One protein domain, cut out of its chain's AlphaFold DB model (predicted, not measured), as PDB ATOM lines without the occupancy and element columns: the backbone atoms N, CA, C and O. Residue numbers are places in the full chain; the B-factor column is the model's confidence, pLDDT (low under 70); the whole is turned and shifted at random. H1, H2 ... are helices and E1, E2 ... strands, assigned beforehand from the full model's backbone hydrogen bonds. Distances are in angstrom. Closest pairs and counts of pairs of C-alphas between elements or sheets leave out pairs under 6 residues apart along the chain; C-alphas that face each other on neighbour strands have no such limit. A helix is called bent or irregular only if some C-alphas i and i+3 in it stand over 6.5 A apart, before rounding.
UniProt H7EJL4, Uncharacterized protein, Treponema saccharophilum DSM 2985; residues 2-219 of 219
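This is residues 2 to 219 of the 219 residues of an uncharacterized protein of Treponema saccharophilum DSM 2985 (UniProt H7EJL4). A small three-stranded sheet forms a wall along one side of a helical body: H3, H4 and H5 cover one face, and H6 crosses H5 on the side away from the sheet, with H1, H2 and H8a packed on H6. The bent helix H8 turns a corner, and residues 199 to 219, of which 199 to 218 belong to H8, stick out as an arm that makes the length. The 218 printed residues hold eight named helices and three named strands, in the order H1 H2 H3 E1 E2 E3 H4 H5 H6 H7 H8; the mixed sheet runs E1, E3, E2, and the class is mostly helix. The whole is compact, with a radius of gyration of the C-alphas of 19.2 A and spans of 66 by 45 by 34 A.

E1, residues 55 to 60, is parallel to E3, residues 81 to 87; N 56 and O 82 are 2.8 A apart, within hydrogen-bond range. E3 forms an antiparallel hairpin with E2, residues 73 to 78, with N 76 and O 83 at 2.8 A. H3, residues 40 to 51, H4, residues 88 to 95, and H5, residues 99 to 122, are on the same face, two layers, helices over one face of a sheet. H5 runs along the strands over E3 and E2 at a height of 9.6 A; its C-alpha 108 is 5.3 A from that of Tyr 75, the closest pair with E2. H3 runs along E1 at a height of 8.5 A, and H4 stands up from the sheet, rising 66 degrees. The hub is H6, residues 132 to 154. It touches H5 at a steep tilt of 62 degrees, opposite ways; the closest C-alphas, of Ser 110 and Ala 146, are 5.2 A apart. It touches H1, residues 2 to 16, at Ser 6 and Val 137, closest C-alphas 5.2 A, and, with residues 148 to 153 alone, H2, residues 19 to 29, at Ala 23 and Leu 153, 5.6 A. By its hydrogen bonds H8, residues 177 to 218, was assigned as one helix, but it is bent, C-alphas 188 and 191 being 8.1 A apart; its arms H8a, residues 177 to 188, and H8b, residues 191 to 218, are about perpendicular at 87 degrees. H8a touches H6, closest C-alphas Leu 148 and Ala 183, 5.5 A, and H7, residues 157 to 162, closest Leu 160 and Leu 184, 6.4 A. Every O i to N i+4 pair is within hydrogen-bond range in H1, H2, H4, H5, H6, H7 and H8a; H3 has 6 of 8 and H8b 21 of 24.

H1 begins at C-alpha 2, (172.973, 188.297, 141.074), and E1 at C-alpha 55, (197.835, 196.478, 159.143). H5 measures 32.5 A, H6 32.6 A and H8b 40.2 A, ending at C-alpha 218, (192.863, 181.094, 110.696). H3 is irregular, only just, with C-alphas 45 and 48 at 7.0 A; H8b is irregular too, with C-alphas 199 and 202 at 6.7 A.

The farthest C-alphas, of Ser 96 and Ile 218, are 67.7 A apart. The printed part has no cut; the links E1 to E2 and H7 to H8 are long. Mean pLDDT of the printed part is 79.8, with 56 residues under 70, among them 117 to 130, 163 to 174 and 205 to 219.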
ATOM      1  N   ALA A   2     171.625 188.173 140.498       57.03
ATOM      2  CA  ALA A   2     172.973 188.297 141.074       57.03
ATOM      3  C   ALA A   2     173.276 187.233 142.150       57.03
ATOM      4  O   ALA A   2     174.310 186.582 142.063       57.03
ATOM      5  N   ASP A   3     172.338 186.968 143.067       59.09
ATOM      6  CA  ASP A   3     172.537 185.979 144.145       59.09
ATOM      7  C   ASP A   3     172.686 184.539 143.630       59.09
ATOM      8  O   ASP A   3     173.496 183.757 144.118       59.09
ATOM      9  N   GLN A   4     171.933 184.176 142.587       56.75
ATOM     10  CA  GLN A   4     172.057 182.859 141.953       56.75
ATOM     11  C   GLN A   4     173.409 182.711 141.248       56.75
ATOM     12  O   GLN A   4     174.026 181.652 141.316       56.75
ATOM     13  N   ILE A   5     173.885 183.777 140.598       63.50
ATOM     14  CA  ILE A   5     175.196 183.792 139.944       63.50
ATOM     15  C   ILE A   5     176.315 183.719 140.991       63.50
ATOM     16  O   ILE A   5     177.272 182.976 140.783       63.50
ATOM     17  N   SER A   6     176.193 184.415 142.127       63.78
ATOM     18  CA  SER A   6     177.193 184.332 143.194       63.78
ATOM     19  C   SER A   6     177.247 182.943 143.817       63.78
ATOM     20  O   SER A   6     178.338 182.416 143.976       63.78
ATOM     21  N   VAL A   7     176.107 182.291 144.075       67.12
ATOM     22  CA  VAL A   7     176.093 180.903 144.579       67.12
ATOM     23  C   VAL A   7     176.799 179.956 143.603       67.12
ATOM     24  O   VAL A   7     177.635 179.155 144.017       67.12
ATOM     25  N   VAL A   8     176.528 180.071 142.297       69.62
ATOM     26  CA  VAL A   8     177.221 179.269 141.272       69.62
ATOM     27  C   VAL A   8     178.724 179.562 141.259       69.62
ATOM     28  O   VAL A   8     179.522 178.630 141.211       69.62
ATOM     29  N   GLY A   9     179.121 180.834 141.343       69.25
ATOM     30  CA  GLY A   9     180.527 181.240 141.407       69.25
ATOM     31  C   GLY A   9     181.256 180.692 142.637       69.25
ATOM     32  O   GLY A   9     182.357 180.158 142.502       69.25
ATOM     33  N   THR A  10     180.622 180.736 143.810       71.31
ATOM     34  CA  THR A  10     181.132 180.145 145.056       71.31
ATOM     35  C   THR A  10     181.352 178.642 144.891       71.31
ATOM     36  O   THR A  10     182.442 178.151 145.172       71.31
ATOM     37  N   VAL A  11     180.372 177.908 144.351       67.81
ATOM     38  CA  VAL A  11     180.503 176.460 144.110       67.81
ATOM     39  C   VAL A  11     181.636 176.153 143.128       67.81
ATOM     40  O   VAL A  11     182.405 175.222 143.359       67.81
ATOM     41  N   ILE A  12     181.793 176.944 142.062       71.94
ATOM     42  CA  ILE A  12     182.916 176.796 141.124       71.94
ATOM     43  C   ILE A  12     184.255 177.004 141.843       71.94
ATOM     44  O   ILE A  12     185.177 176.222 141.635       71.94
ATOM     45  N   LEU A  13     184.383 178.007 142.715       73.19
ATOM     46  CA  LEU A  13     185.609 178.180 143.498       73.19
ATOM     47  C   LEU A  13     185.857 176.998 144.436       73.19
ATOM     48  O   LEU A  13     186.978 176.508 144.488       73.19
ATOM     49  N   MET A  14     184.826 176.478 145.105       74.81
ATOM     50  CA  MET A  14     184.925 175.285 145.965       74.81
ATOM     51  C   MET A  14     185.339 174.019 145.202       74.81
ATOM     52  O   MET A  14     185.840 173.073 145.804       74.81
ATOM     53  N   MET A  15     185.121 173.987 143.886       70.00
ATOM     54  CA  MET A  15     185.564 172.908 143.003       70.00
ATOM     55  C   MET A  15     187.041 173.021 142.601       70.00
ATOM     56  O   MET A  15     187.642 172.013 142.233       70.00
ATOM     57  N   ILE A  16     187.608 174.229 142.624       69.94
ATOM     58  CA  ILE A  16     188.955 174.529 142.111       69.94
ATOM     59  C   ILE A  16     189.954 174.733 143.255       69.94
ATOM     60  O   ILE A  16     191.132 174.411 143.115       69.94
ATOM     61  N   VAL A  17     189.486 175.272 144.379       75.06
ATOM     62  CA  VAL A  17     190.291 175.621 145.546       75.06
ATOM     63  C   VAL A  17     190.011 174.633 146.671       75.06
ATOM     64  O   VAL A  17     188.867 174.420 147.080       75.06
ATOM     65  N   ASP A  18     191.080 174.052 147.211       82.56
ATOM     66  CA  ASP A  18     191.011 173.260 148.433       82.56
ATOM     67  C   ASP A  18     191.028 174.194 149.654       82.56
ATOM     68  O   ASP A  18     192.080 174.550 150.187       82.56
ATOM     69  N   PHE A  19     189.842 174.625 150.089       84.88
ATOM     70  CA  PHE A  19     189.668 175.489 151.256       84.88
ATOM     71  C   PHE A  19     190.066 174.814 152.570       84.88
ATOM     72  O   PHE A  19     190.418 175.514 153.517       84.88
ATOM     73  N   LYS A  20     190.075 173.475 152.643       86.38
ATOM     74  CA  LYS A  20     190.598 172.782 153.829       86.38
ATOM     75  C   LYS A  20     192.107 172.923 153.903       86.38
ATOM     76  O   LYS A  20     192.642 173.283 154.949       86.38
ATOM     77  N   GLN A  21     192.786 172.680 152.784       84.75
ATOM     78  CA  GLN A  21     194.224 172.887 152.691       84.75
ATOM     79  C   GLN A  21     194.580 174.358 152.940       84.75
ATOM     80  O   GLN A  21     195.492 174.629 153.719       84.75
ATOM     81  N   MET A  22     193.808 175.294 152.378       85.94
ATOM     82  CA  MET A  22     193.962 176.726 152.648       85.94
ATOM     83  C   MET A  22     193.837 177.031 154.144       85.94
ATOM     84  O   MET A  22     194.730 177.659 154.696       85.94
ATOM     85  N   ALA A  23     192.797 176.546 154.832       88.69
ATOM     86  CA  ALA A  23     192.636 176.751 156.274       88.69
ATOM     87  C   ALA A  23     193.824 176.193 157.082       88.69
ATOM     88  O   ALA A  23     194.294 176.832 158.025       88.69
ATOM     89  N   VAL A  24     194.358 175.028 156.697       87.69
ATOM     90  CA  VAL A  24     195.550 174.438 157.329       87.69
ATOM     91  C   VAL A  24     196.794 175.300 157.108       87.69
ATOM     92  O   VAL A  24     197.551 175.536 158.051       87.69
ATOM     93  N   GLU A  25     197.031 175.767 155.885       84.81
ATOM     94  CA  GLU A  25     198.149 176.661 155.561       84.81
ATOM     95  C   GLU A  25     198.035 177.994 156.292       84.81
ATOM     96  O   GLU A  25     199.023 178.507 156.814       84.81
ATOM     97  N   PHE A  26     196.815 178.500 156.415       87.12
ATOM     98  CA  PHE A  26     196.526 179.738 157.109       87.12
ATOM     99  C   PHE A  26     196.758 179.611 158.621       87.12
ATOM    100  O   PHE A  26     197.413 180.459 159.222       87.12
ATOM    101  N   LYS A  27     196.355 178.495 159.245       88.19
ATOM    102  CA  LYS A  27     196.736 178.185 160.635       88.19
ATOM    103  C   LYS A  27     198.256 178.112 160.810       88.19
ATOM    104  O   LYS A  27     198.786 178.697 161.753       88.19
ATOM    105  N   LYS A  28     198.968 177.451 159.890       87.56
ATOM    106  CA  LYS A  28     200.439 177.354 159.929       87.56
ATOM    107  C   LYS A  28     201.121 178.712 159.807       87.56
ATOM    108  O   LYS A  28     202.121 178.928 160.485       87.56
ATOM    109  N   PHE A  29     200.592 179.610 158.978       85.00
ATOM    110  CA  PHE A  29     201.094 180.978 158.851       85.00
ATOM    111  C   PHE A  29     201.098 181.705 160.204       85.00
ATOM    112  O   PHE A  29     202.067 182.375 160.543       85.00
ATOM    113  N   PHE A  30     200.073 181.477 161.030       86.69
ATOM    114  CA  PHE A  30     199.991 182.006 162.394       86.69
ATOM    115  C   PHE A  30     200.700 181.145 163.454       86.69
ATOM    116  O   PHE A  30     200.512 181.361 164.650       86.69
ATOM    117  N   GLY A  31     201.499 180.153 163.047       87.19
ATOM    118  CA  GLY A  31     202.222 179.268 163.962       87.19
ATOM    119  C   GLY A  31     201.333 178.278 164.724       87.19
ATOM    120  O   GLY A  31     201.755 177.746 165.748       87.19
ATOM    121  N   LEU A  32     200.113 178.024 164.247       88.50
ATOM    122  CA  LEU A  32     199.157 177.118 164.885       88.50
ATOM    123  C   LEU A  32     199.232 175.709 164.286       88.50
ATOM    124  O   LEU A  32     199.458 175.530 163.084       88.50
ATOM    125  N   SER A  33     198.960 174.692 165.108       85.88
ATOM    126  CA  SER A  33     198.658 173.353 164.592       85.88
ATOM    127  C   SER A  33     197.250 173.308 163.984       85.88
ATOM    128  O   SER A  33     196.382 174.119 164.306       85.88
ATOM    129  N   SER A  34     196.986 172.318 163.128       75.75
ATOM    130  CA  SER A  34     195.663 172.131 162.507       75.75
ATOM    131  C   SER A  34     194.538 171.912 163.528       75.75
ATOM    132  O   SER A  34     193.401 172.313 163.286       75.75
ATOM    133  N   THR A  35     194.868 171.317 164.674       75.12
ATOM    134  CA  THR A  35     193.945 170.973 165.764       75.12
ATOM    135  C   THR A  35     193.773 172.068 166.814       75.12
ATOM    136  O   THR A  35     192.945 171.918 167.708       75.12
ATOM    137  N   GLN A  36     194.554 173.148 166.755       78.31
ATOM    138  CA  GLN A  36     194.459 174.225 167.734       78.31
ATOM    139  C   GLN A  36     193.237 175.108 167.447       78.31
ATOM    140  O   GLN A  36     192.926 175.405 166.284       78.31
ATOM    141  N   ASN A  37     192.571 175.549 168.520       83.75
ATOM    142  CA  ASN A  37     191.535 176.578 168.452       83.75
ATOM    143  C   ASN A  37     192.117 177.848 167.833       83.75
ATOM    144  O   ASN A  37     193.226 178.247 168.187       83.75
ATOM    145  N   PHE A  38     191.363 178.491 166.945       90.88
ATOM    146  CA  PHE A  38     191.804 179.709 166.276       90.88
ATOM    147  C   PHE A  38     191.701 180.917 167.227       90.88
ATOM    148  O   PHE A  38     190.587 181.328 167.562       90.88
ATOM    149  N   PRO A  39     192.821 181.503 167.698       93.94
ATOM    150  CA  PRO A  39     192.808 182.588 168.671       93.94
ATOM    151  C   PRO A  39     192.615 183.932 167.955       93.94
ATOM    152  O   PRO A  39     193.524 184.758 167.912       93.94
ATOM    153  N   ALA A  40     191.427 184.127 167.371       95.25
ATOM    154  CA  ALA A  40     191.114 185.229 166.456       95.25
ATOM    155  C   ALA A  40     191.538 186.601 166.999       95.25
ATOM    156  O   ALA A  40     192.275 187.325 166.337       95.25
ATOM    157  N   LEU A  41     191.155 186.917 168.239       95.75
ATOM    158  CA  LEU A  41     191.500 188.193 168.860       95.75
ATOM    159  C   LEU A  41     193.021 188.390 168.982       95.75
ATOM    160  O   LEU A  41     193.547 189.403 168.539       95.75
ATOM    161  N   SER A  42     193.742 187.384 169.490       95.12
ATOM    162  CA  SER A  42     195.203 187.451 169.628       95.12
ATOM    163  C   SER A  42     195.910 187.590 168.280       95.12
ATOM    164  O   SER A  42     196.950 188.248 168.217       95.12
ATOM    165  N   ILE A  43     195.386 186.954 167.227       94.88
ATOM    166  CA  ILE A  43     195.921 187.072 165.865       94.88
ATOM    167  C   ILE A  43     195.729 188.489 165.341       94.88
ATOM    168  O   ILE A  43     196.685 189.061 164.820       94.88
ATOM    169  N   ALA A  44     194.527 189.051 165.488       94.25
ATOM    170  CA  ALA A  44     194.226 190.393 165.009       94.25
ATOM    171  C   ALA A  44     195.050 191.461 165.743       94.25
ATOM    172  O   ALA A  44     195.641 192.316 165.097       94.25
ATOM    173  N   GLU A  45     195.159 191.370 167.072       94.56
ATOM    174  CA  GLU A  45     195.885 192.356 167.885       94.56
ATOM    175  C   GLU A  45     197.406 192.310 167.680       94.56
ATOM    176  O   GLU A  45     198.067 193.346 167.724       94.56
ATOM    177  N   ASN A  46     197.979 191.116 167.482       90.75
ATOM    178  CA  ASN A  46     199.431 190.931 167.559       90.75
ATOM    179  C   ASN A  46     200.033 190.409 166.259       90.75
ATOM    180  O   ASN A  46     200.988 190.984 165.741       90.75
ATOM    181  N   THR A  47     199.513 189.297 165.742       90.56
ATOM    182  CA  THR A  47     200.186 188.567 164.665       90.56
ATOM    183  C   THR A  47     200.034 189.263 163.317       90.56
ATOM    184  O   THR A  47     201.007 189.348 162.572       90.56
ATOM    185  N   LEU A  48     198.852 189.802 163.006       90.19
ATOM    186  CA  LEU A  48     198.638 190.541 161.758       90.19
ATOM    187  C   LEU A  48     199.437 191.842 161.718       90.19
ATOM    188  O   LEU A  48     200.135 192.083 160.738       90.19
ATOM    189  N   CYS A  49     199.445 192.601 162.816       85.12
ATOM    190  CA  CYS A  49     200.255 193.813 162.964       85.12
ATOM    191  C   CYS A  49     201.763 193.561 162.742       85.12
ATOM    192  O   CYS A  49     202.495 194.458 162.336       85.12
ATOM    193  N   GLN A  50     202.247 192.345 163.022       85.75
ATOM    194  CA  GLN A  50     203.641 191.949 162.779       85.75
ATOM    195  C   GLN A  50     203.882 191.455 161.349       85.75
ATOM    196  O   GLN A  50     204.956 191.678 160.792       85.75
ATOM    197  N   ALA A  51     202.911 190.745 160.776       83.69
ATOM    198  CA  ALA A  51     203.011 190.152 159.447       83.69
ATOM    199  C   ALA A  51     202.816 191.169 158.312       83.69
ATOM    200  O   ALA A  51     203.302 190.957 157.201       83.69
ATOM    201  N   ASP A  52     202.101 192.252 158.588       86.31
ATOM    202  CA  ASP A  52     201.709 193.268 157.626       86.31
ATOM    203  C   ASP A  52     201.894 194.650 158.254       86.31
ATOM    204  O   ASP A  52     201.137 195.073 159.121       86.31
ATOM    205  N   THR A  53     202.933 195.363 157.819       86.69
ATOM    206  CA  THR A  53     203.321 196.656 158.407       86.69
ATOM    207  C   THR A  53     202.303 197.767 158.164       86.69
ATOM    208  O   THR A  53     202.412 198.822 158.782       86.69
ATOM    209  N   ASN A  54     201.355 197.556 157.246       89.31
ATOM    210  CA  ASN A  54     200.262 198.483 156.958       89.31
ATOM    211  C   ASN A  54     198.952 198.038 157.622       89.31
ATOM    212  O   ASN A  54     197.897 198.601 157.314       89.31
ATOM    213  N   PHE A  55     199.000 196.994 158.455       92.81
ATOM    214  CA  PHE A  55     197.835 196.478 159.143       92.81
ATOM    215  C   PHE A  55     197.567 197.224 160.451       92.81
ATOM    216  O   PHE A  55     198.465 197.392 161.277       92.81
ATOM    217  N   GLU A  56     196.310 197.602 160.662       95.06
ATOM    218  CA  GLU A  56     195.817 198.206 161.895       95.06
ATOM    219  C   GLU A  56     194.620 197.421 162.450       95.06
ATOM    220  O   GLU A  56     193.714 197.009 161.720       95.06
ATOM    221  N   PHE A  57     194.602 197.235 163.769       96.69
ATOM    222  CA  PHE A  57     193.455 196.687 164.487       96.69
ATOM    223  C   PHE A  57     192.802 197.790 165.317       96.69
ATOM    224  O   PHE A  57     193.364 198.239 166.317       96.69
ATOM    225  N   ASN A  58     191.619 198.227 164.890       96.81
ATOM    226  CA  ASN A  58     190.961 199.422 165.404       96.81
ATOM    227  C   ASN A  58     189.693 199.052 166.185       96.81
ATOM    228  O   ASN A  58     188.725 198.531 165.630       96.81
ATOM    229  N   VAL A  59     189.682 199.359 167.483       97.69
ATOM    230  CA  VAL A  59     188.484 199.253 168.328       97.69
ATOM    231  C   VAL A  59     187.771 200.601 168.315       97.69
ATOM    232  O   VAL A  59     188.342 201.613 168.720       97.69
ATOM    233  N   ILE A  60     186.535 200.623 167.821       97.75
ATOM    234  CA  ILE A  60     185.731 201.838 167.665       97.75
ATOM    235  C   ILE A  60     184.667 201.861 168.756       97.75
ATOM    236  O   ILE A  60     183.904 200.902 168.888       97.75
ATOM    237  N   ALA A  61     184.601 202.961 169.510       97.56
ATOM    238  CA  ALA A  61     183.588 203.155 170.540       97.56
ATOM    239  C   ALA A  61     182.178 202.976 169.963       97.56
ATOM    240  O   ALA A  61     181.886 203.417 168.850       97.56
ATOM    241  N   ASP A  62     181.275 202.370 170.733       96.00
ATOM    242  CA  ASP A  62     179.913 202.072 170.271       96.00
ATOM    243  C   ASP A  62     179.155 203.317 169.779       96.00
ATOM    244  O   ASP A  62     178.340 203.218 168.862       96.00
ATOM    245  N   ALA A  63     179.436 204.483 170.372       96.38
ATOM    246  CA  ALA A  63     178.845 205.769 169.999       96.38
ATOM    247  C   ALA A  63     179.358 206.320 168.655       96.38
ATOM    248  O   ALA A  63     178.649 207.090 168.011       96.38
ATOM    249  N   ASP A  64     180.552 205.902 168.232       96.81
ATOM    250  CA  ASP A  64     181.217 206.339 167.000       96.81
ATOM    251  C   ASP A  64     181.042 205.317 165.853       96.81
ATOM    252  O   ASP A  64     181.604 205.472 164.766       96.81
ATOM    253  N   TRP A  65     180.259 204.253 166.075       95.69
ATOM    254  CA  TRP A  65     180.021 203.189 165.099       95.69
ATOM    255  C   TRP A  65     179.046 203.628 163.994       95.69
ATOM    256  O   TRP A  65     177.841 203.400 164.077       95.69
ATOM    257  N   ASP A  66     179.576 204.212 162.918       92.50
ATOM    258  CA  ASP A  66     178.804 204.702 161.757       92.50
ATOM    259  C   ASP A  66     178.426 203.595 160.742       92.50
ATOM    260  O   ASP A  66     178.364 203.791 159.529       92.50
ATOM    261  N   CYS A  67     178.212 202.372 161.225       90.38
ATOM    262  CA  CYS A  67     177.759 201.239 160.421       90.38
ATOM    263  C   CYS A  67     176.366 200.787 160.874       90.38
ATOM    264  O   CYS A  67     175.884 201.145 161.947       90.38
ATOM    265  N   LYS A  68     175.697 199.961 160.057       86.94
ATOM    266  CA  LYS A  68     174.429 199.338 160.473       86.94
ATOM    267  C   LYS A  68     174.643 198.575 161.782       86.94
ATOM    268  O   LYS A  68     175.656 197.901 161.935       86.94
ATOM    269  N   GLU A  69     173.651 198.602 162.668       82.75
ATOM    270  CA  GLU A  69     173.720 197.944 163.983       82.75
ATOM    271  C   GLU A  69     174.032 196.439 163.895       82.75
ATOM    272  O   GLU A  69     174.673 195.881 164.779       82.75
ATOM    273  N   SER A  70     173.631 195.790 162.798       85.44
ATOM    274  CA  SER A  70     173.914 194.378 162.527       85.44
ATOM    275  C   SER A  70     175.379 194.077 162.186       85.44
ATOM    276  O   SER A  70     175.761 192.911 162.171       85.44
ATOM    277  N   VAL A  71     176.186 195.088 161.853       89.12
ATOM    278  CA  VAL A  71     177.604 194.931 161.506       89.12
ATOM    279  C   VAL A  71     178.413 195.003 162.795       89.12
ATOM    280  O   VAL A  71     178.420 196.031 163.467       89.12
ATOM    281  N   GLN A  72     179.066 193.897 163.148       93.31
ATOM    282  CA  GLN A  72     179.835 193.761 164.392       93.31
ATOM    283  C   GLN A  72     181.313 194.136 164.219       93.31
ATOM    284  O   GLN A  72     181.939 194.667 165.137       93.31
ATOM    285  N   ALA A  73     181.851 193.864 163.036       95.88
ATOM    286  CA  ALA A  73     183.193 194.207 162.603       95.88
ATOM    287  C   ALA A  73     183.184 194.393 161.077       95.88
ATOM    288  O   ALA A  73     182.200 194.035 160.423       95.88
ATOM    289  N   TYR A  74     184.236 194.995 160.530       94.81
ATOM    290  CA  TYR A  74     184.481 195.017 159.092       94.81
ATOM    291  C   TYR A  74     185.976 195.091 158.789       94.81
ATOM    292  O   TYR A  74     186.746 195.735 159.506       94.81
ATOM    293  N   TYR A  75     186.368 194.487 157.675       93.81
ATOM    294  CA  TYR A  75     187.683 194.622 157.085       93.81
ATOM    295  C   TYR A  75     187.670 195.643 155.954       93.81
ATOM    296  O   TYR A  75     186.750 195.717 155.133       93.81
ATOM    297  N   LYS A  76     188.740 196.422 155.867       90.50
ATOM    298  CA  LYS A  76     188.929 197.404 154.813       90.50
ATOM    299  C   LYS A  76     190.323 197.282 154.239       90.50
ATOM    300  O   LYS A  76     191.326 197.302 154.943       90.50
ATOM    301  N   HIS A  77     190.359 197.218 152.915       85.38
ATOM    302  CA  HIS A  77     191.581 197.038 152.155       85.38
ATOM    303  C   HIS A  77     191.834 198.238 151.243       85.38
ATOM    304  O   HIS A  77     191.037 198.534 150.349       85.38
ATOM    305  N   ARG A  78     192.953 198.929 151.462       81.50
ATOM    306  CA  ARG A  78     193.477 200.005 150.614       81.50
ATOM    307  C   ARG A  78     194.964 199.769 150.377       81.50
ATOM    308  O   ARG A  78     195.616 199.151 151.205       81.50
ATOM    309  N   ALA A  79     195.511 200.334 149.300       75.19
ATOM    310  CA  ALA A  79     196.902 200.117 148.884       75.19
ATOM    311  C   ALA A  79     197.957 200.282 150.003       75.19
ATOM    312  O   ALA A  79     198.958 199.576 149.994       75.19
ATOM    313  N   ASN A  80     197.722 201.182 150.966       79.31
ATOM    314  CA  ASN A  80     198.659 201.483 152.056       79.31
ATOM    315  C   ASN A  80     198.058 201.296 153.458       79.31
ATOM    316  O   ASN A  80     198.655 201.749 154.427       79.31
ATOM    317  N   LEU A  81     196.856 200.728 153.570       83.88
ATOM    318  CA  LEU A  81     196.188 200.546 154.857       83.88
ATOM    319  C   LEU A  81     195.250 199.351 154.780       83.88
ATOM    320  O   LEU A  81     194.297 199.349 153.991       83.88
ATOM    321  N   HIS A  82     195.510 198.361 155.621       90.56
ATOM    322  CA  HIS A  82     194.644 197.216 155.838       90.56
ATOM    323  C   HIS A  82     194.131 197.315 157.265       90.56
ATOM    324  O   HIS A  82     194.921 197.320 158.193       90.56
ATOM    325  N   GLU A  83     192.827 197.428 157.468       93.88
ATOM    326  CA  GLU A  83     192.306 197.596 158.823       93.88
ATOM    327  C   GLU A  83     191.150 196.651 159.099       93.88
ATOM    328  O   GLU A  83     190.258 196.490 158.264       93.88
ATOM    329  N   ILE A  84     191.179 196.030 160.278       96.88
ATOM    330  CA  ILE A  84     189.995 195.425 160.884       96.88
ATOM    331  C   ILE A  84     189.480 196.416 161.918       96.88
ATOM    332  O   ILE A  84     190.170 196.735 162.886       96.88
ATOM    333  N   CYS A  85     188.251 196.869 161.712       97.12
ATOM    334  CA  CYS A  85     187.536 197.720 162.643       97.12
ATOM    335  C   CYS A  85     186.489 196.885 163.376       97.12
ATOM    336  O   CYS A  85     185.679 196.206 162.742       97.12
ATOM    337  N   ILE A  86     186.469 196.958 164.702       97.62
ATOM    338  CA  ILE A  86     185.514 196.233 165.542       97.62
ATOM    339  C   ILE A  86     184.792 197.190 166.483       97.62
ATOM    340  O   ILE A  86     185.394 198.096 167.058       97.62
ATOM    341  N   LYS A  87     183.487 196.971 166.648       97.38
ATOM    342  CA  LYS A  87     182.674 197.694 167.622       97.38
ATOM    343  C   LYS A  87     183.134 197.352 169.046       97.38
ATOM    344  O   LYS A  87     183.322 196.175 169.358       97.38
ATOM    345  N   GLU A  88     183.298 198.346 169.915       97.88
ATOM    346  CA  GLU A  88     183.830 198.188 171.279       97.88
ATOM    347  C   GLU A  88     183.089 197.110 172.084       97.88
ATOM    348  O   GLU A  88     183.718 196.221 172.661       97.88
ATOM    349  N   SER A  89     181.756 197.085 172.046       97.12
ATOM    350  CA  SER A  89     180.967 196.040 172.716       97.12
ATOM    351  C   SER A  89     181.224 194.629 172.181       97.12
ATOM    352  O   SER A  89     181.100 193.649 172.919       97.12
ATOM    353  N   VAL A  90     181.593 194.483 170.908       96.56
ATOM    354  CA  VAL A  90     181.973 193.192 170.316       96.56
ATOM    355  C   VAL A  90     183.387 192.819 170.756       96.56
ATOM    356  O   VAL A  90     183.616 191.671 171.130       96.56
ATOM    357  N   TYR A  91     184.309 193.782 170.788       97.94
ATOM    358  CA  TYR A  91     185.671 193.586 171.285       97.94
ATOM    359  C   TYR A  91     185.686 193.104 172.745       97.94
ATOM    360  O   TYR A  91     186.297 192.081 173.055       97.94
ATOM    361  N   GLU A  92     184.940 193.762 173.634       98.12
ATOM    362  CA  GLU A  92     184.855 193.376 175.049       98.12
ATOM    363  C   GLU A  92     184.233 191.982 175.237       98.12
ATOM    364  O   GLU A  92     184.724 191.165 176.024       98.12
ATOM    365  N   ARG A  93     183.208 191.640 174.443       96.88
ATOM    366  CA  ARG A  93     182.672 190.269 174.407       96.88
ATOM    367  C   ARG A  93     183.728 189.262 173.953       96.88
ATOM    368  O   ARG A  93     183.894 188.232 174.610       96.88
ATOM    369  N   ALA A  94     184.483 189.553 172.894       96.19
ATOM    370  CA  ALA A  94     185.552 188.678 172.413       96.19
ATOM    371  C   ALA A  94     186.641 188.456 173.478       96.19
ATOM    372  O   ALA A  94     187.062 187.318 173.688       96.19
ATOM    373  N   ARG A  95     187.034 189.503 174.219       96.50
ATOM    374  CA  ARG A  95     187.972 189.398 175.356       96.50
ATOM    375  C   ARG A  95     187.464 188.486 176.467       96.50
ATOM    376  O   ARG A  95     188.257 187.792 177.098       96.50
ATOM    377  N   SER A  96     186.151 188.472 176.692       94.81
ATOM    378  CA  SER A  96     185.499 187.570 177.648       94.81
ATOM    379  C   SER A  96     185.354 186.122 177.146       94.81
ATOM    380  O   SER A  96     184.913 185.255 177.898       94.81
ATOM    381  N   GLY A  97     185.748 185.840 175.899       90.56
ATOM    382  CA  GLY A  97     185.653 184.516 175.282       90.56
ATOM    383  C   GLY A  97     184.329 184.238 174.564       90.56
ATOM    384  O   GLY A  97     184.040 183.076 174.271       90.56
ATOM    385  N   ASP A  98     183.521 185.265 174.273       91.94
ATOM    386  CA  ASP A  98     182.295 185.119 173.480       91.94
ATOM    387  C   ASP A  98     182.631 184.573 172.084       91.94
ATOM    388  O   ASP A  98     183.376 185.177 171.307       91.94
ATOM    389  N   ARG A  99     182.072 183.402 171.763       87.25
ATOM    390  CA  ARG A  99     182.361 182.691 170.514       87.25
ATOM    391  C   ARG A  99     181.816 183.392 169.277       87.25
ATOM    392  O   ARG A  99     182.446 183.294 168.234       87.25
ATOM    393  N   SER A 100     180.678 184.077 169.377       88.94
ATOM    394  CA  SER A 100     180.103 184.821 168.253       88.94
ATOM    395  C   SER A 100     180.980 186.022 167.910       88.94
ATOM    396  O   SER A 100     181.333 186.204 166.749       88.94
ATOM    397  N   ALA A 101     181.418 186.775 168.918       93.25
ATOM    398  CA  ALA A 101     182.327 187.900 168.734       93.25
ATOM    399  C   ALA A 101     183.690 187.449 168.180       93.25
ATOM    400  O   ALA A 101     184.202 188.042 167.232       93.25
ATOM    401  N   LEU A 102     184.257 186.360 168.714       93.81
ATOM    402  CA  LEU A 102     185.493 185.772 168.183       93.81
ATOM    403  C   LEU A 102     185.331 185.276 166.739       93.81
ATOM    404  O   LEU A 102     186.259 185.429 165.945       93.81
ATOM    405  N   TYR A 103     184.168 184.718 166.386       92.94
ATOM    406  CA  TYR A 103     183.858 184.304 165.017       92.94
ATOM    407  C   TYR A 103     183.801 185.508 164.071       92.94
ATOM    408  O   TYR A 103     184.407 185.459 163.006       92.94
ATOM    409  N   SER A 104     183.164 186.615 164.469       93.88
ATOM    410  CA  SER A 104     183.165 187.853 163.679       93.88
ATOM    411  C   SER A 104     184.578 188.384 163.434       93.88
ATOM    412  O   SER A 104     184.893 188.785 162.324       93.88
ATOM    413  N   ILE A 105     185.471 188.325 164.426       96.00
ATOM    414  CA  ILE A 105     186.878 188.711 164.223       96.00
ATOM    415  C   ILE A 105     187.579 187.742 163.264       96.00
ATOM    416  O   ILE A 105     188.313 188.172 162.375       96.00
ATOM    417  N   ALA A 106     187.353 186.435 163.419       95.50
ATOM    418  CA  ALA A 106     187.910 185.428 162.521       95.50
ATOM    419  C   ALA A 106     187.435 185.620 161.069       95.50
ATOM    420  O   ALA A 106     188.221 185.402 160.150       95.50
ATOM    421  N   HIS A 107     186.199 186.088 160.875       95.19
ATOM    422  CA  HIS A 107     185.652 186.466 159.571       95.19
ATOM    423  C   HIS A 107     186.453 187.576 158.903       95.19
ATOM    424  O   HIS A 107     186.930 187.415 157.779       95.19
ATOM    425  N   GLU A 108     186.721 188.656 159.631       95.69
ATOM    426  CA  GLU A 108     187.530 189.755 159.100       95.69
ATOM    427  C   GLU A 108     188.992 189.347 158.841       95.69
ATOM    428  O   GLU A 108     189.606 189.776 157.860       95.69
ATOM    429  N   ILE A 109     189.547 188.441 159.654       94.88
ATOM    430  CA  ILE A 109     190.866 187.842 159.393       94.88
ATOM    431  C   ILE A 109     190.845 187.005 158.103       94.88
ATOM    432  O   ILE A 109     191.812 187.037 157.336       94.88
ATOM    433  N   SER A 110     189.755 186.283 157.823       93.88
ATOM    434  CA  SER A 110     189.587 185.540 156.571       93.88
ATOM    435  C   SER A 110     189.567 186.470 155.359       93.88
ATOM    436  O   SER A 110     190.181 186.133 154.349       93.88
ATOM    437  N   HIS A 111     188.965 187.660 155.444       92.06
ATOM    438  CA  HIS A 111     189.049 188.655 154.369       92.06
ATOM    439  C   HIS A 111     190.487 189.096 154.085       92.06
ATOM    440  O   HIS A 111     190.926 189.066 152.927       92.06
ATOM    441  N   TRP A 112     191.246 189.447 155.131       90.38
ATOM    442  CA  TRP A 112     192.672 189.763 155.001       90.38
ATOM    443  C   TRP A 112     193.434 188.595 154.363       90.38
ATOM    444  O   TRP A 112     194.213 188.787 153.424       90.38
ATOM    445  N   GLY A 113     193.149 187.375 154.818       85.88
ATOM    446  CA  GLY A 113     193.740 186.147 154.312       85.88
ATOM    447  C   GLY A 113     193.477 185.906 152.844       85.88
ATOM    448  O   GLY A 113     194.415 185.702 152.088       85.88
ATOM    449  N   LEU A 114     192.219 185.966 152.423       83.56
ATOM    450  CA  LEU A 114     191.820 185.728 151.042       83.56
ATOM    451  C   LEU A 114     192.423 186.772 150.111       83.56
ATOM    452  O   LEU A 114     192.956 186.413 149.065       83.56
ATOM    453  N   ILE A 115     192.384 188.053 150.481       79.94
ATOM    454  CA  ILE A 115     192.951 189.110 149.641       79.94
ATOM    455  C   ILE A 115     194.459 188.929 149.502       79.94
ATOM    456  O   ILE A 115     194.958 188.947 148.378       79.94
ATOM    457  N   ASN A 116     195.184 188.695 150.594       73.19
ATOM    458  CA  ASN A 116     196.633 188.533 150.527       73.19
ATOM    459  C   ASN A 116     197.042 187.190 149.903       73.19
ATOM    460  O   ASN A 116     197.910 187.170 149.038       73.19
ATOM    461  N   TYR A 117     196.370 186.084 150.225       65.81
ATOM    462  CA  TYR A 117     196.604 184.772 149.615       65.81
ATOM    463  C   TYR A 117     196.317 184.786 148.109       65.81
ATOM    464  O   TYR A 117     197.132 184.301 147.327       65.81
ATOM    465  N   PHE A 118     195.198 185.367 147.659       61.44
ATOM    466  CA  PHE A 118     194.893 185.453 146.227       61.44
ATOM    467  C   PHE A 118     195.764 186.478 145.497       61.44
ATOM    468  O   PHE A 118     196.157 186.213 144.360       61.44
ATOM    469  N   LYS A 119     196.125 187.608 146.121       60.94
ATOM    470  CA  LYS A 119     197.099 188.548 145.539       60.94
ATOM    471  C   LYS A 119     198.460 187.882 145.345       60.94
ATOM    472  O   LYS A 119     199.023 187.979 144.256       60.94
ATOM    473  N   LEU A 120     198.953 187.172 146.360       50.03
ATOM    474  CA  LEU A 120     200.264 186.521 146.334       50.03
ATOM    475  C   LEU A 120     200.308 185.317 145.380       50.03
ATOM    476  O   LEU A 120     201.318 185.125 144.709       50.03
ATOM    477  N   ASN A 121     199.225 184.538 145.274       48.91
ATOM    478  CA  ASN A 121     199.231 183.290 144.498       48.91
ATOM    479  C   ASN A 121     198.652 183.400 143.078       48.91
ATOM    480  O   ASN A 121     199.042 182.618 142.213       48.91
ATOM    481  N   LEU A 122     197.721 184.327 142.813       47.97
ATOM    482  CA  LEU A 122     197.026 184.416 141.517       47.97
ATOM    483  C   LEU A 122     197.349 185.682 140.715       47.97
ATOM    484  O   LEU A 122     196.929 185.779 139.562       47.97
ATOM    485  N   GLY A 123     198.076 186.651 141.286       44.72
ATOM    486  CA  GLY A 123     198.490 187.863 140.569       44.72
ATOM    487  C   GLY A 123     197.319 188.698 140.035       44.72
ATOM    488  O   GLY A 123     197.452 189.362 139.005       44.72
ATOM    489  N   LEU A 124     196.158 188.637 140.697       51.19
ATOM    490  CA  LEU A 124     194.976 189.399 140.299       51.19
ATOM    491  C   LEU A 124     195.264 190.903 140.430       51.19
ATOM    492  O   LEU A 124     195.613 191.382 141.509       51.19
ATOM    493  N   GLN A 125     195.124 191.642 139.324       49.12
ATOM    494  CA  GLN A 125     195.205 193.105 139.334       49.12
ATOM    495  C   GLN A 125     194.061 193.698 140.163       49.12
ATOM    496  O   GLN A 125     192.979 193.116 140.250       49.12
ATOM    497  N   GLU A 126     194.313 194.861 140.767       52.41
ATOM    498  CA  GLU A 126     193.352 195.555 141.624       52.41
ATOM    499  C   GLU A 126     191.988 195.729 140.935       52.41
ATOM    500  O   GLU A 126     191.887 196.102 139.765       52.41
ATOM    501  N   PHE A 127     190.930 195.429 141.692       55.09
ATOM    502  CA  PHE A 127     189.537 195.237 141.264       55.09
ATOM    503  C   PHE A 127     188.827 196.494 140.727       55.09
ATOM    504  O   PHE A 127     187.604 196.511 140.577       55.09
ATOM    505  N   GLU A 128     189.560 197.559 140.414       53.69
ATOM    506  CA  GLU A 128     189.009 198.878 140.089       53.69
ATOM    507  C   GLU A 128     188.338 198.962 138.705       53.69
ATOM    508  O   GLU A 128     187.764 199.993 138.365       53.69
ATOM    509  N   ARG A 129     188.363 197.887 137.901       57.81
ATOM    510  CA  ARG A 129     187.830 197.876 136.521       57.81
ATOM    511  C   ARG A 129     186.554 197.053 136.302       57.81
ATOM    512  O   ARG A 129     186.132 196.913 135.158       57.81
ATOM    513  N   LEU A 130     185.948 196.495 137.351       64.25
ATOM    514  CA  LEU A 130     184.694 195.738 137.230       64.25
ATOM    515  C   LEU A 130     183.478 196.677 137.199       64.25
ATOM    516  O   LEU A 130     183.418 197.647 137.956       64.25
ATOM    517  N   ASP A 131     182.487 196.370 136.359       77.81
ATOM    518  CA  ASP A 131     181.190 197.052 136.389       77.81
ATOM    519  C   ASP A 131     180.421 196.740 137.686       77.81
ATOM    520  O   ASP A 131     180.722 195.781 138.400       77.81
ATOM    521  N   THR A 132     179.396 197.539 137.994       77.69
ATOM    522  CA  THR A 132     178.642 197.449 139.256       77.69
ATOM    523  C   THR A 132     178.032 196.068 139.509       77.69
ATOM    524  O   THR A 132     178.019 195.614 140.654       77.69
ATOM    525  N   VAL A 133     177.538 195.382 138.472       75.06
ATOM    526  CA  VAL A 133     176.899 194.065 138.622       75.06
ATOM    527  C   VAL A 133     177.958 193.002 138.886       75.06
ATOM    528  O   VAL A 133     177.825 192.230 139.836       75.06
ATOM    529  N   SER A 134     179.041 193.003 138.107       69.62
ATOM    530  CA  SER A 134     180.176 192.100 138.318       69.62
ATOM    531  C   SER A 134     180.816 192.305 139.691       69.62
ATOM    532  O   SER A 134     181.158 191.335 140.366       69.62
ATOM    533  N   LYS A 135     180.914 193.560 140.147       70.31
ATOM    534  CA  LYS A 135     181.415 193.901 141.479       70.31
ATOM    535  C   LYS A 135     180.513 193.341 142.579       70.31
ATOM    536  O   LYS A 135     181.024 192.721 143.501       70.31
ATOM    537  N   ALA A 136     179.194 193.498 142.470       73.31
ATOM    538  CA  ALA A 136     178.251 192.944 143.446       73.31
ATOM    539  C   ALA A 136     178.323 191.408 143.521       73.31
ATOM    540  O   ALA A 136     178.379 190.844 144.610       73.31
ATOM    541  N   VAL A 137     178.388 190.728 142.370       72.25
ATOM    542  CA  VAL A 137     178.550 189.265 142.316       72.25
ATOM    543  C   VAL A 137     179.867 188.835 142.961       72.25
ATOM    544  O   VAL A 137     179.874 187.905 143.764       72.25
ATOM    545  N   PHE A 138     180.970 189.511 142.635       73.81
ATOM    546  CA  PHE A 138     182.278 189.205 143.204       73.81
ATOM    547  C   PHE A 138     182.302 189.400 144.722       73.81
ATOM    548  O   PHE A 138     182.789 188.522 145.424       73.81
ATOM    549  N   MET A 139     181.735 190.500 145.228       78.31
ATOM    550  CA  MET A 139     181.625 190.744 146.669       78.31
ATOM    551  C   MET A 139     180.839 189.626 147.356       78.31
ATOM    552  O   MET A 139     181.327 189.057 148.321       78.31
ATOM    553  N   ASN A 140     179.688 189.220 146.810       78.81
ATOM    554  CA  ASN A 140     178.913 188.114 147.380       78.81
ATOM    555  C   ASN A 140     179.685 186.785 147.368       78.81
ATOM    556  O   ASN A 140     179.576 185.995 148.302       78.81
ATOM    557  N   ILE A 141     180.453 186.500 146.313       78.88
ATOM    558  CA  ILE A 141     181.325 185.317 146.281       78.88
ATOM    559  C   ILE A 141     182.400 185.439 147.365       78.88
ATOM    560  O   ILE A 141     182.634 184.485 148.096       78.88
ATOM    561  N   HIS A 142     183.033 186.604 147.490       83.56
ATOM    562  CA  HIS A 142     184.084 186.852 148.467       83.56
ATOM    563  C   HIS A 142     183.597 186.659 149.910       83.56
ATOM    564  O   HIS A 142     184.248 185.933 150.652       83.56
ATOM    565  N   GLU A 143     182.437 187.216 150.266       87.00
ATOM    566  CA  GLU A 143     181.800 187.019 151.578       87.00
ATOM    567  C   GLU A 143     181.535 185.539 151.868       87.00
ATOM    568  O   GLU A 143     181.976 185.023 152.889       87.00
ATOM    569  N   ASN A 144     180.917 184.811 150.930       84.94
ATOM    570  CA  ASN A 144     180.651 183.378 151.106       84.94
ATOM    571  C   ASN A 144     181.939 182.566 151.324       84.94
ATOM    572  O   ASN A 144     181.966 181.584 152.065       84.94
ATOM    573  N   ILE A 145     183.018 182.941 150.639       86.62
ATOM    574  CA  ILE A 145     184.301 182.254 150.760       86.62
ATOM    575  C   ILE A 145     184.994 182.629 152.076       86.62
ATOM    576  O   ILE A 145     185.608 181.758 152.693       86.62
ATOM    577  N   ALA A 146     184.859 183.874 152.539       90.50
ATOM    578  CA  ALA A 146     185.308 184.295 153.862       90.50
ATOM    579  C   ALA A 146     184.551 183.546 154.966       90.50
ATOM    580  O   ALA A 146     185.190 182.995 155.861       90.50
ATOM    581  N   ASP A 147     183.231 183.402 154.848       90.88
ATOM    582  CA  ASP A 147     182.402 182.613 155.765       90.88
ATOM    583  C   ASP A 147     182.861 181.151 155.840       90.88
ATOM    584  O   ASP A 147     183.041 180.582 156.923       90.88
ATOM    585  N   LEU A 148     183.078 180.533 154.673       90.00
ATOM    586  CA  LEU A 148     183.539 179.152 154.580       90.00
ATOM    587  C   LEU A 148     184.927 178.985 155.205       90.00
ATOM    588  O   LEU A 148     185.132 178.072 156.004       90.00
ATOM    589  N   LEU A 149     185.876 179.857 154.855       90.69
ATOM    590  CA  LEU A 149     187.228 179.805 155.404       90.69
ATOM    591  C   LEU A 149     187.197 179.974 156.925       90.69
ATOM    592  O   LEU A 149     187.801 179.176 157.636       90.69
ATOM    593  N   THR A 150     186.427 180.936 157.429       93.44
ATOM    594  CA  THR A 150     186.248 181.180 158.868       93.44
ATOM    595  C   THR A 150     185.724 179.947 159.584       93.44
ATOM    596  O   THR A 150     186.285 179.536 160.598       93.44
ATOM    597  N   SER A 151     184.709 179.295 159.013       91.25
ATOM    598  CA  SER A 151     184.159 178.049 159.552       91.25
ATOM    599  C   SER A 151     185.234 176.966 159.687       91.25
ATOM    600  O   SER A 151     185.323 176.315 160.722       91.25
ATOM    601  N   LEU A 152     186.083 176.808 158.669       90.62
ATOM    602  CA  LEU A 152     187.163 175.813 158.641       90.62
ATOM    603  C   LEU A 152     188.368 176.189 159.524       90.62
ATOM    604  O   LEU A 152     189.158 175.321 159.901       90.62
ATOM    605  N   LEU A 153     188.540 177.472 159.847       90.31
ATOM    606  CA  LEU A 153     189.552 177.932 160.796       90.31
ATOM    607  C   LEU A 153     189.107 177.682 162.235       90.31
ATOM    608  O   LEU A 153     189.887 177.168 163.043       90.31
ATOM    609  N   VAL A 154     187.867 178.055 162.547       89.81
ATOM    610  CA  VAL A 154     187.334 178.050 163.911       89.81
ATOM    611  C   VAL A 154     186.927 176.646 164.352       89.81
ATOM    612  O   VAL A 154     187.159 176.303 165.510       89.81
ATOM    613  N   PHE A 155     186.383 175.832 163.445       86.69
ATOM    614  CA  PHE A 155     185.824 174.519 163.763       86.69
ATOM    615  C   PHE A 155     186.528 173.391 163.013       86.69
ATOM    616  O   PHE A 155     186.978 173.547 161.876       86.69
ATOM    617  N   SER A 156     186.597 172.223 163.648       83.56
ATOM    618  CA  SER A 156     187.017 170.994 162.982       83.56
ATOM    619  C   SER A 156     185.933 170.501 162.017       83.56
ATOM    620  O   SER A 156     184.743 170.787 162.170       83.56
ATOM    621  N   GLU A 157     186.331 169.708 161.022       84.69
ATOM    622  CA  GLU A 157     185.370 169.066 160.124       84.69
ATOM    623  C   GLU A 157     184.397 168.164 160.899       84.69
ATOM    624  O   GLU A 157     183.202 168.149 160.609       84.69
ATOM    625  N   GLU A 158     184.878 167.445 161.914       83.00
ATOM    626  CA  GLU A 158     184.027 166.619 162.768       83.00
ATOM    627  C   GLU A 158     183.014 167.455 163.553       83.00
ATOM    628  O   GLU A 158     181.875 167.019 163.705       83.00
ATOM    629  N   GLU A 159     183.398 168.633 164.052       82.06
ATOM    630  CA  GLU A 159     182.483 169.552 164.741       82.06
ATOM    631  C   GLU A 159     181.396 170.061 163.791       82.06
ATOM    632  O   GLU A 159     180.209 169.977 164.116       82.06
ATOM    633  N   LEU A 160     181.787 170.497 162.589       82.50
ATOM    634  CA  LEU A 160     180.853 170.958 161.565       82.50
ATOM    635  C   LEU A 160     179.881 169.844 161.158       82.50
ATOM    636  O   LEU A 160     178.676 170.067 161.127       82.50
ATOM    637  N   LEU A 161     180.360 168.622 160.911       81.12
ATOM    638  CA  LEU A 161     179.503 167.492 160.524       81.12
ATOM    639  C   LEU A 161     178.594 167.005 161.670       81.12
ATOM    640  O   LEU A 161     177.481 166.532 161.421       81.12
ATOM    641  N   LYS A 162     179.026 167.138 162.931       74.19
ATOM    642  CA  LYS A 162     178.209 166.797 164.109       74.19
ATOM    643  C   LYS A 162     177.041 167.753 164.332       74.19
ATOM    644  O   LYS A 162     176.028 167.310 164.872       74.19
ATOM    645  N   ALA A 163     177.121 168.990 163.834       65.50
ATOM    646  CA  ALA A 163     176.023 169.964 163.850       65.50
ATOM    647  C   ALA A 163     174.706 169.411 163.263       65.50
ATOM    648  O   ALA A 163     173.622 169.886 163.590       65.50
ATOM    649  N   GLN A 164     174.795 168.397 162.393       57.19
ATOM    650  CA  GLN A 164     173.653 167.751 161.745       57.19
ATOM    651  C   GLN A 164     173.015 166.625 162.583       57.19
ATOM    652  O   GLN A 164     171.864 166.268 162.339       57.19
ATOM    653  N   SER A 165     173.756 166.018 163.518       48.59
ATOM    654  CA  SER A 165     173.421 164.698 164.088       48.59
ATOM    655  C   SER A 165     173.117 164.687 165.587       48.59
ATOM    656  O   SER A 165     172.436 163.773 166.047       48.59
ATOM    657  N   ALA A 166     173.533 165.703 166.338       44.47
ATOM    658  CA  ALA A 166     173.141 165.875 167.730       44.47
ATOM    659  C   ALA A 166     172.903 167.362 167.978       44.47
ATOM    660  O   ALA A 166     173.754 168.180 167.640       44.47
ATOM    661  N   GLY A 167     171.776 167.735 168.582       50.47
ATOM    662  CA  GLY A 167     171.499 169.116 169.006       50.47
ATOM    663  C   GLY A 167     172.414 169.622 170.135       50.47
ATOM    664  O   GLY A 167     171.990 170.463 170.918       50.47
ATOM    665  N   ASP A 168     173.635 169.094 170.243       46.06
ATOM    666  CA  ASP A 168     174.570 169.290 171.351       46.06
ATOM    667  C   ASP A 168     175.461 170.529 171.167       46.06
ATOM    668  O   ASP A 168     176.124 170.956 172.113       46.06
ATOM    669  N   PHE A 169     175.475 171.137 169.975       55.91
ATOM    670  CA  PHE A 169     176.189 172.388 169.724       55.91
ATOM    671  C   PHE A 169     175.347 173.339 168.872       55.91
ATOM    672  O   PHE A 169     175.157 173.127 167.672       55.91
ATOM    673  N   ASP A 170     174.827 174.397 169.497       64.31
ATOM    674  CA  ASP A 170     174.054 175.430 168.806       64.31
ATOM    675  C   ASP A 170     174.986 176.387 168.052       64.31
ATOM    676  O   ASP A 170     175.314 177.482 168.517       64.31
ATOM    677  N   PHE A 171     175.411 175.969 166.858       68.06
ATOM    678  CA  PHE A 171     176.129 176.834 165.921       68.06
ATOM    679  C   PHE A 171     175.320 178.081 165.541       68.06
ATOM    680  O   PHE A 171     175.917 179.087 165.177       68.06
ATOM    681  N   GLY A 172     173.985 178.060 165.663       59.66
ATOM    682  CA  GLY A 172     173.128 179.214 165.381       59.66
ATOM    683  C   GLY A 172     173.377 180.404 166.310       59.66
ATOM    684  O   GLY A 172     173.066 181.537 165.950       59.66
ATOM    685  N   SER A 173     173.983 180.162 167.477       65.94
ATOM    686  CA  SER A 173     174.401 181.214 168.411       65.94
ATOM    687  C   SER A 173     175.646 181.986 167.952       65.94
ATOM    688  O   SER A 173     175.866 183.107 168.409       65.94
ATOM    689  N   CYS A 174     176.455 181.417 167.050       67.88
ATOM    690  CA  CYS A 174     177.707 182.014 166.574       67.88
ATOM    691  C   CYS A 174     177.787 182.210 165.055       67.88
ATOM    692  O   CYS A 174     178.582 183.029 164.607       67.88
ATOM    693  N   MET A 175     176.979 181.487 164.280       75.50
ATOM    694  CA  MET A 175     176.971 181.484 162.819       75.50
ATOM    695  C   MET A 175     175.548 181.638 162.277       75.50
ATOM    696  O   MET A 175     174.586 181.070 162.798       75.50
ATOM    697  N   GLY A 176     175.418 182.355 161.165       74.44
ATOM    698  CA  GLY A 176     174.185 182.409 160.390       74.44
ATOM    699  C   GLY A 176     173.843 181.059 159.749       74.44
ATOM    700  O   GLY A 176     174.717 180.263 159.407       74.44
ATOM    701  N   LYS A 177     172.547 180.806 159.524       75.25
ATOM    702  CA  LYS A 177     172.061 179.555 158.905       75.25
ATOM    703  C   LYS A 177     172.691 179.277 157.539       75.25
ATOM    704  O   LYS A 177     172.986 178.122 157.228       75.25
ATOM    705  N   ASP A 178     172.913 180.320 156.747       74.19
ATOM    706  CA  ASP A 178     173.490 180.199 155.407       74.19
ATOM    707  C   ASP A 178     174.977 179.817 155.477       74.19
ATOM    708  O   ASP A 178     175.413 178.928 154.747       74.19
ATOM    709  N   GLN A 179     175.719 180.382 156.437       80.12
ATOM    710  CA  GLN A 179     177.126 180.048 156.702       80.12
ATOM    711  C   GLN A 179     177.276 178.578 157.111       80.12
ATOM    712  O   GLN A 179     178.092 177.847 156.548       80.12
ATOM    713  N   ILE A 180     176.428 178.116 158.038       79.38
ATOM    714  CA  ILE A 180     176.391 176.711 158.474       79.38
ATOM    715  C   ILE A 180     176.084 175.800 157.281       79.38
ATOM    716  O   ILE A 180     176.765 174.797 157.067       79.38
ATOM    717  N   SER A 181     175.081 176.160 156.478       79.81
ATOM    718  CA  SER A 181     174.673 175.375 155.308       79.81
ATOM    719  C   SER A 181     175.797 175.262 154.278       79.81
ATOM    720  O   SER A 181     176.034 174.179 153.743       79.81
ATOM    721  N   LEU A 182     176.524 176.355 154.031       82.44
ATOM    722  CA  LEU A 182     177.654 176.383 153.110       82.44
ATOM    723  C   LEU A 182     178.821 175.518 153.611       82.44
ATOM    724  O   LEU A 182     179.351 174.702 152.850       82.44
ATOM    725  N   ALA A 183     179.188 175.649 154.888       83.81
ATOM    726  CA  ALA A 183     180.258 174.867 155.504       83.81
ATOM    727  C   ALA A 183     179.950 173.360 155.484       83.81
ATOM    728  O   ALA A 183     180.797 172.550 155.093       83.81
ATOM    729  N   LEU A 184     178.712 172.983 155.828       83.94
ATOM    730  CA  LEU A 184     178.230 171.602 155.761       83.94
ATOM    731  C   LEU A 184     178.269 171.053 154.336       83.94
ATOM    732  O   LEU A 184     178.817 169.971 154.106       83.94
ATOM    733  N   PHE A 185     177.728 171.810 153.378       83.94
ATOM    734  CA  PHE A 185     177.740 171.429 151.971       83.94
ATOM    735  C   PHE A 185     179.170 171.176 151.484       83.94
ATOM    736  O   PHE A 185     179.421 170.158 150.834       83.94
ATOM    737  N   TYR A 186     180.118 172.047 151.839       84.56
ATOM    738  CA  TYR A 186     181.520 171.863 151.480       84.56
ATOM    739  C   TYR A 186     182.117 170.593 152.083       84.56
ATOM    740  O   TYR A 186     182.656 169.761 151.349       84.56
ATOM    741  N   CYS A 187     182.000 170.406 153.402       84.94
ATOM    742  CA  CYS A 187     182.595 169.260 154.091       84.94
ATOM    743  C   CYS A 187     182.104 167.938 153.485       84.94
ATOM    744  O   CYS A 187     182.914 167.071 153.152       84.94
ATOM    745  N   GLN A 188     180.800 167.841 153.216       85.56
ATOM    746  CA  GLN A 188     180.176 166.655 152.629       85.56
ATOM    747  C   GLN A 188     180.586 166.401 151.172       85.56
ATOM    748  O   GLN A 188     180.746 165.247 150.774       85.56
ATOM    749  N   ASN A 189     180.755 167.454 150.363       82.94
ATOM    750  CA  ASN A 189     180.809 167.309 148.905       82.94
ATOM    751  C   ASN A 189     182.163 167.647 148.265       82.94
ATOM    752  O   ASN A 189     182.349 167.313 147.098       82.94
ATOM    753  N   HIS A 190     183.122 168.260 148.975       81.69
ATOM    754  CA  HIS A 190     184.368 168.783 148.381       81.69
ATOM    755  C   HIS A 190     185.115 167.772 147.490       81.69
ATOM    756  O   HIS A 190     185.510 168.121 146.381       81.69
ATOM    757  N   LYS A 191     185.249 166.501 147.906       80.25
ATOM    758  CA  LYS A 191     185.911 165.460 147.091       80.25
ATOM    759  C   LYS A 191     185.177 165.214 145.776       80.25
ATOM    760  O   LYS A 191     185.786 165.208 144.712       80.25
ATOM    761  N   VAL A 192     183.856 165.057 145.846       80.25
ATOM    762  CA  VAL A 192     183.000 164.818 144.675       80.25
ATOM    763  C   VAL A 192     182.993 166.037 143.750       80.25
ATOM    764  O   VAL A 192     183.054 165.886 142.531       80.25
ATOM    765  N   LEU A 193     182.960 167.244 144.318       76.19
ATOM    766  CA  LEU A 193     183.034 168.511 143.591       76.19
ATOM    767  C   LEU A 193     184.355 168.636 142.818       76.19
ATOM    768  O   LEU A 193     184.326 168.846 141.602       76.19
ATOM    769  N   ALA A 194     185.492 168.433 143.487       72.88
ATOM    770  CA  ALA A 194     186.816 168.496 142.873       72.88
ATOM    771  C   ALA A 194     187.000 167.424 141.783       72.88
ATOM    772  O   ALA A 194     187.460 167.713 140.677       72.88
ATOM    773  N   GLU A 195     186.569 166.187 142.043       78.50
ATOM    774  CA  GLU A 195     186.628 165.115 141.047       78.50
ATOM    775  C   GLU A 195     185.774 165.415 139.811       78.50
ATOM    776  O   GLU A 195     186.228 165.214 138.683       78.50
ATOM    777  N   ASN A 196     184.545 165.904 140.001       72.31
ATOM    778  CA  ASN A 196     183.661 166.255 138.895       72.31
ATOM    779  C   ASN A 196     184.212 167.417 138.068       72.31
ATOM    780  O   ASN A 196     184.086 167.398 136.841       72.31
ATOM    781  N   PHE A 197     184.854 168.395 138.707       69.75
ATOM    782  CA  PHE A 197     185.539 169.480 138.012       69.75
ATOM    783  C   PHE A 197     186.646 168.949 137.098       69.75
ATOM    784  O   PHE A 197     186.632 169.198 135.888       69.75
ATOM    785  N   MET A 198     187.549 168.143 137.662       68.75
ATOM    786  CA  MET A 198     188.691 167.576 136.946       68.75
ATOM    787  C   MET A 198     188.266 166.633 135.816       68.75
ATOM    788  O   MET A 198     188.849 166.672 134.734       68.75
ATOM    789  N   LYS A 199     187.237 165.806 136.036       74.44
ATOM    790  CA  LYS A 199     186.776 164.811 135.054       74.44
ATOM    791  C   LYS A 199     185.933 165.420 133.934       74.44
ATOM    792  O   LYS A 199     186.077 165.017 132.784       74.44
ATOM    793  N   ASN A 200     185.052 166.377 134.243       73.94
ATOM    794  CA  ASN A 200     183.997 166.785 133.307       73.94
ATOM    795  C   ASN A 200     184.148 168.206 132.763       73.94
ATOM    796  O   ASN A 200     183.678 168.479 131.654       73.94
ATOM    797  N   ILE A 201     184.753 169.114 133.531       69.19
ATOM    798  CA  ILE A 201     184.791 170.543 133.198       69.19
ATOM    799  C   ILE A 201     186.145 170.918 132.594       69.19
ATOM    800  O   ILE A 201     186.175 171.504 131.510       69.19
ATOM    801  N   VAL A 202     187.258 170.504 133.209       68.12
ATOM    802  CA  VAL A 202     188.613 170.805 132.709       68.12
ATOM    803  C   VAL A 202     188.818 170.363 131.251       68.12
ATOM    804  O   VAL A 202     189.238 171.201 130.448       68.12
ATOM    805  N   PRO A 203     188.460 169.131 130.828       74.50
ATOM    806  CA  PRO A 203     188.650 168.723 129.436       74.50
ATOM    807  C   PRO A 203     187.851 169.579 128.445       74.50
ATOM    808  O   PRO A 203     188.336 169.868 127.351       74.50
ATOM    809  N   LYS A 204     186.649 170.028 128.833       73.06
ATOM    810  CA  LYS A 204     185.801 170.892 127.998       73.06
ATOM    811  C   LYS A 204     186.399 172.290 127.843       73.06
ATOM    812  O   LYS A 204     186.444 172.793 126.725       73.06
ATOM    813  N   ILE A 205     186.920 172.872 128.928       63.91
ATOM    814  CA  ILE A 205     187.622 174.167 128.891       63.91
ATOM    815  C   ILE A 205     188.879 174.066 128.018       63.91
ATOM    816  O   ILE A 205     189.109 174.912 127.155       63.91
ATOM    817  N   MET A 206     189.681 173.007 128.184       65.19
ATOM    818  CA  MET A 206     190.886 172.805 127.373       65.19
ATOM    819  C   MET A 206     190.565 172.619 125.884       65.19
ATOM    820  O   MET A 206     191.301 173.119 125.033       65.19
ATOM    821  N   ALA A 207     189.469 171.928 125.557       69.31
ATOM    822  CA  ALA A 207     189.006 171.772 124.181       69.31
ATOM    823  C   ALA A 207     188.540 173.107 123.574       69.31
ATOM    824  O   ALA A 207     188.923 173.426 122.448       69.31
ATOM    825  N   GLN A 208     187.785 173.915 124.330       64.19
ATOM    826  CA  GLN A 208     187.344 175.243 123.892       64.19
ATOM    827  C   GLN A 208     188.519 176.198 123.659       64.19
ATOM    828  O   GLN A 208     188.587 176.805 122.595       64.19
ATOM    829  N   ASN A 209     189.485 176.273 124.581       58.06
ATOM    830  CA  ASN A 209     190.658 177.139 124.417       58.06
ATOM    831  C   ASN A 209     191.464 176.795 123.158       58.06
ATOM    832  O   ASN A 209     191.842 177.694 122.408       58.06
ATOM    833  N   LYS A 210     191.664 175.501 122.870       63.06
ATOM    834  CA  LYS A 210     192.317 175.057 121.626       63.06
ATOM    835  C   LYS A 210     191.536 175.474 120.381       63.06
ATOM    836  O   LYS A 210     192.144 175.849 119.384       63.06
ATOM    837  N   GLN A 211     190.206 175.422 120.430       65.25
ATOM    838  CA  GLN A 211     189.345 175.820 119.318       65.25
ATOM    839  C   GLN A 211     189.384 177.335 119.077       65.25
ATOM    840  O   GLN A 211     189.507 177.765 117.931       65.25
ATOM    841  N   THR A 212     189.350 178.144 120.140       65.50
ATOM    842  CA  THR A 212     189.474 179.608 120.060       65.50
ATOM    843  C   THR A 212     190.855 180.035 119.559       65.50
ATOM    844  O   THR A 212     190.966 180.968 118.765       65.50
ATOM    845  N   GLU A 213     191.918 179.342 119.972       58.03
ATOM    846  CA  GLU A 213     193.275 179.603 119.486       58.03
ATOM    847  C   GLU A 213     193.441 179.215 118.011       58.03
ATOM    848  O   GLU A 213     194.052 179.964 117.250       58.03
ATOM    849  N   LEU A 214     192.836 178.103 117.576       56.38
ATOM    850  CA  LEU A 214     192.771 177.745 116.157       56.38
ATOM    851  C   LEU A 214     192.054 178.833 115.353       56.38
ATOM    852  O   LEU A 214     192.573 179.286 114.342       56.38
ATOM    853  N   GLN A 215     190.893 179.296 115.819       62.09
ATOM    854  CA  GLN A 215     190.121 180.339 115.139       62.09
ATOM    855  C   GLN A 215     190.898 181.656 115.002       62.09
ATOM    856  O   GLN A 215     190.824 182.281 113.951       62.09
ATOM    857  N   ARG A 216     191.709 182.039 116.000       61.53
ATOM    858  CA  ARG A 216     192.602 183.215 115.921       61.53
ATOM    859  C   ARG A 216     193.791 183.055 114.972       61.53
ATOM    860  O   ARG A 216     194.405 184.052 114.627       61.53
ATOM    861  N   ARG A 217     194.175 181.826 114.619       61.25
ATOM    862  CA  ARG A 217     195.271 181.566 113.667       61.25
ATOM    863  C   ARG A 217     194.787 181.479 112.220       61.25
ATOM    864  O   ARG A 217     195.615 181.506 111.317       61.25
ATOM    865  N   ILE A 218     193.481 181.299 112.015       69.19
ATOM    866  CA  ILE A 218     192.863 181.094 110.696       69.19
ATOM    867  C   ILE A 218     192.093 182.350 110.234       69.19
ATOM    868  O   ILE A 218     191.802 182.466 109.045       69.19
ATOM    869  N   GLY A 219     191.767 183.278 111.145       49.88
ATOM    870  CA  GLY A 219     191.237 184.616 110.840       49.88
ATOM    871  C   GLY A 219     192.311 185.686 110.941       49.88
ATOM    872  O   GLY A 219     192.230 186.650 110.153       49.88
TER     873      GLY A 219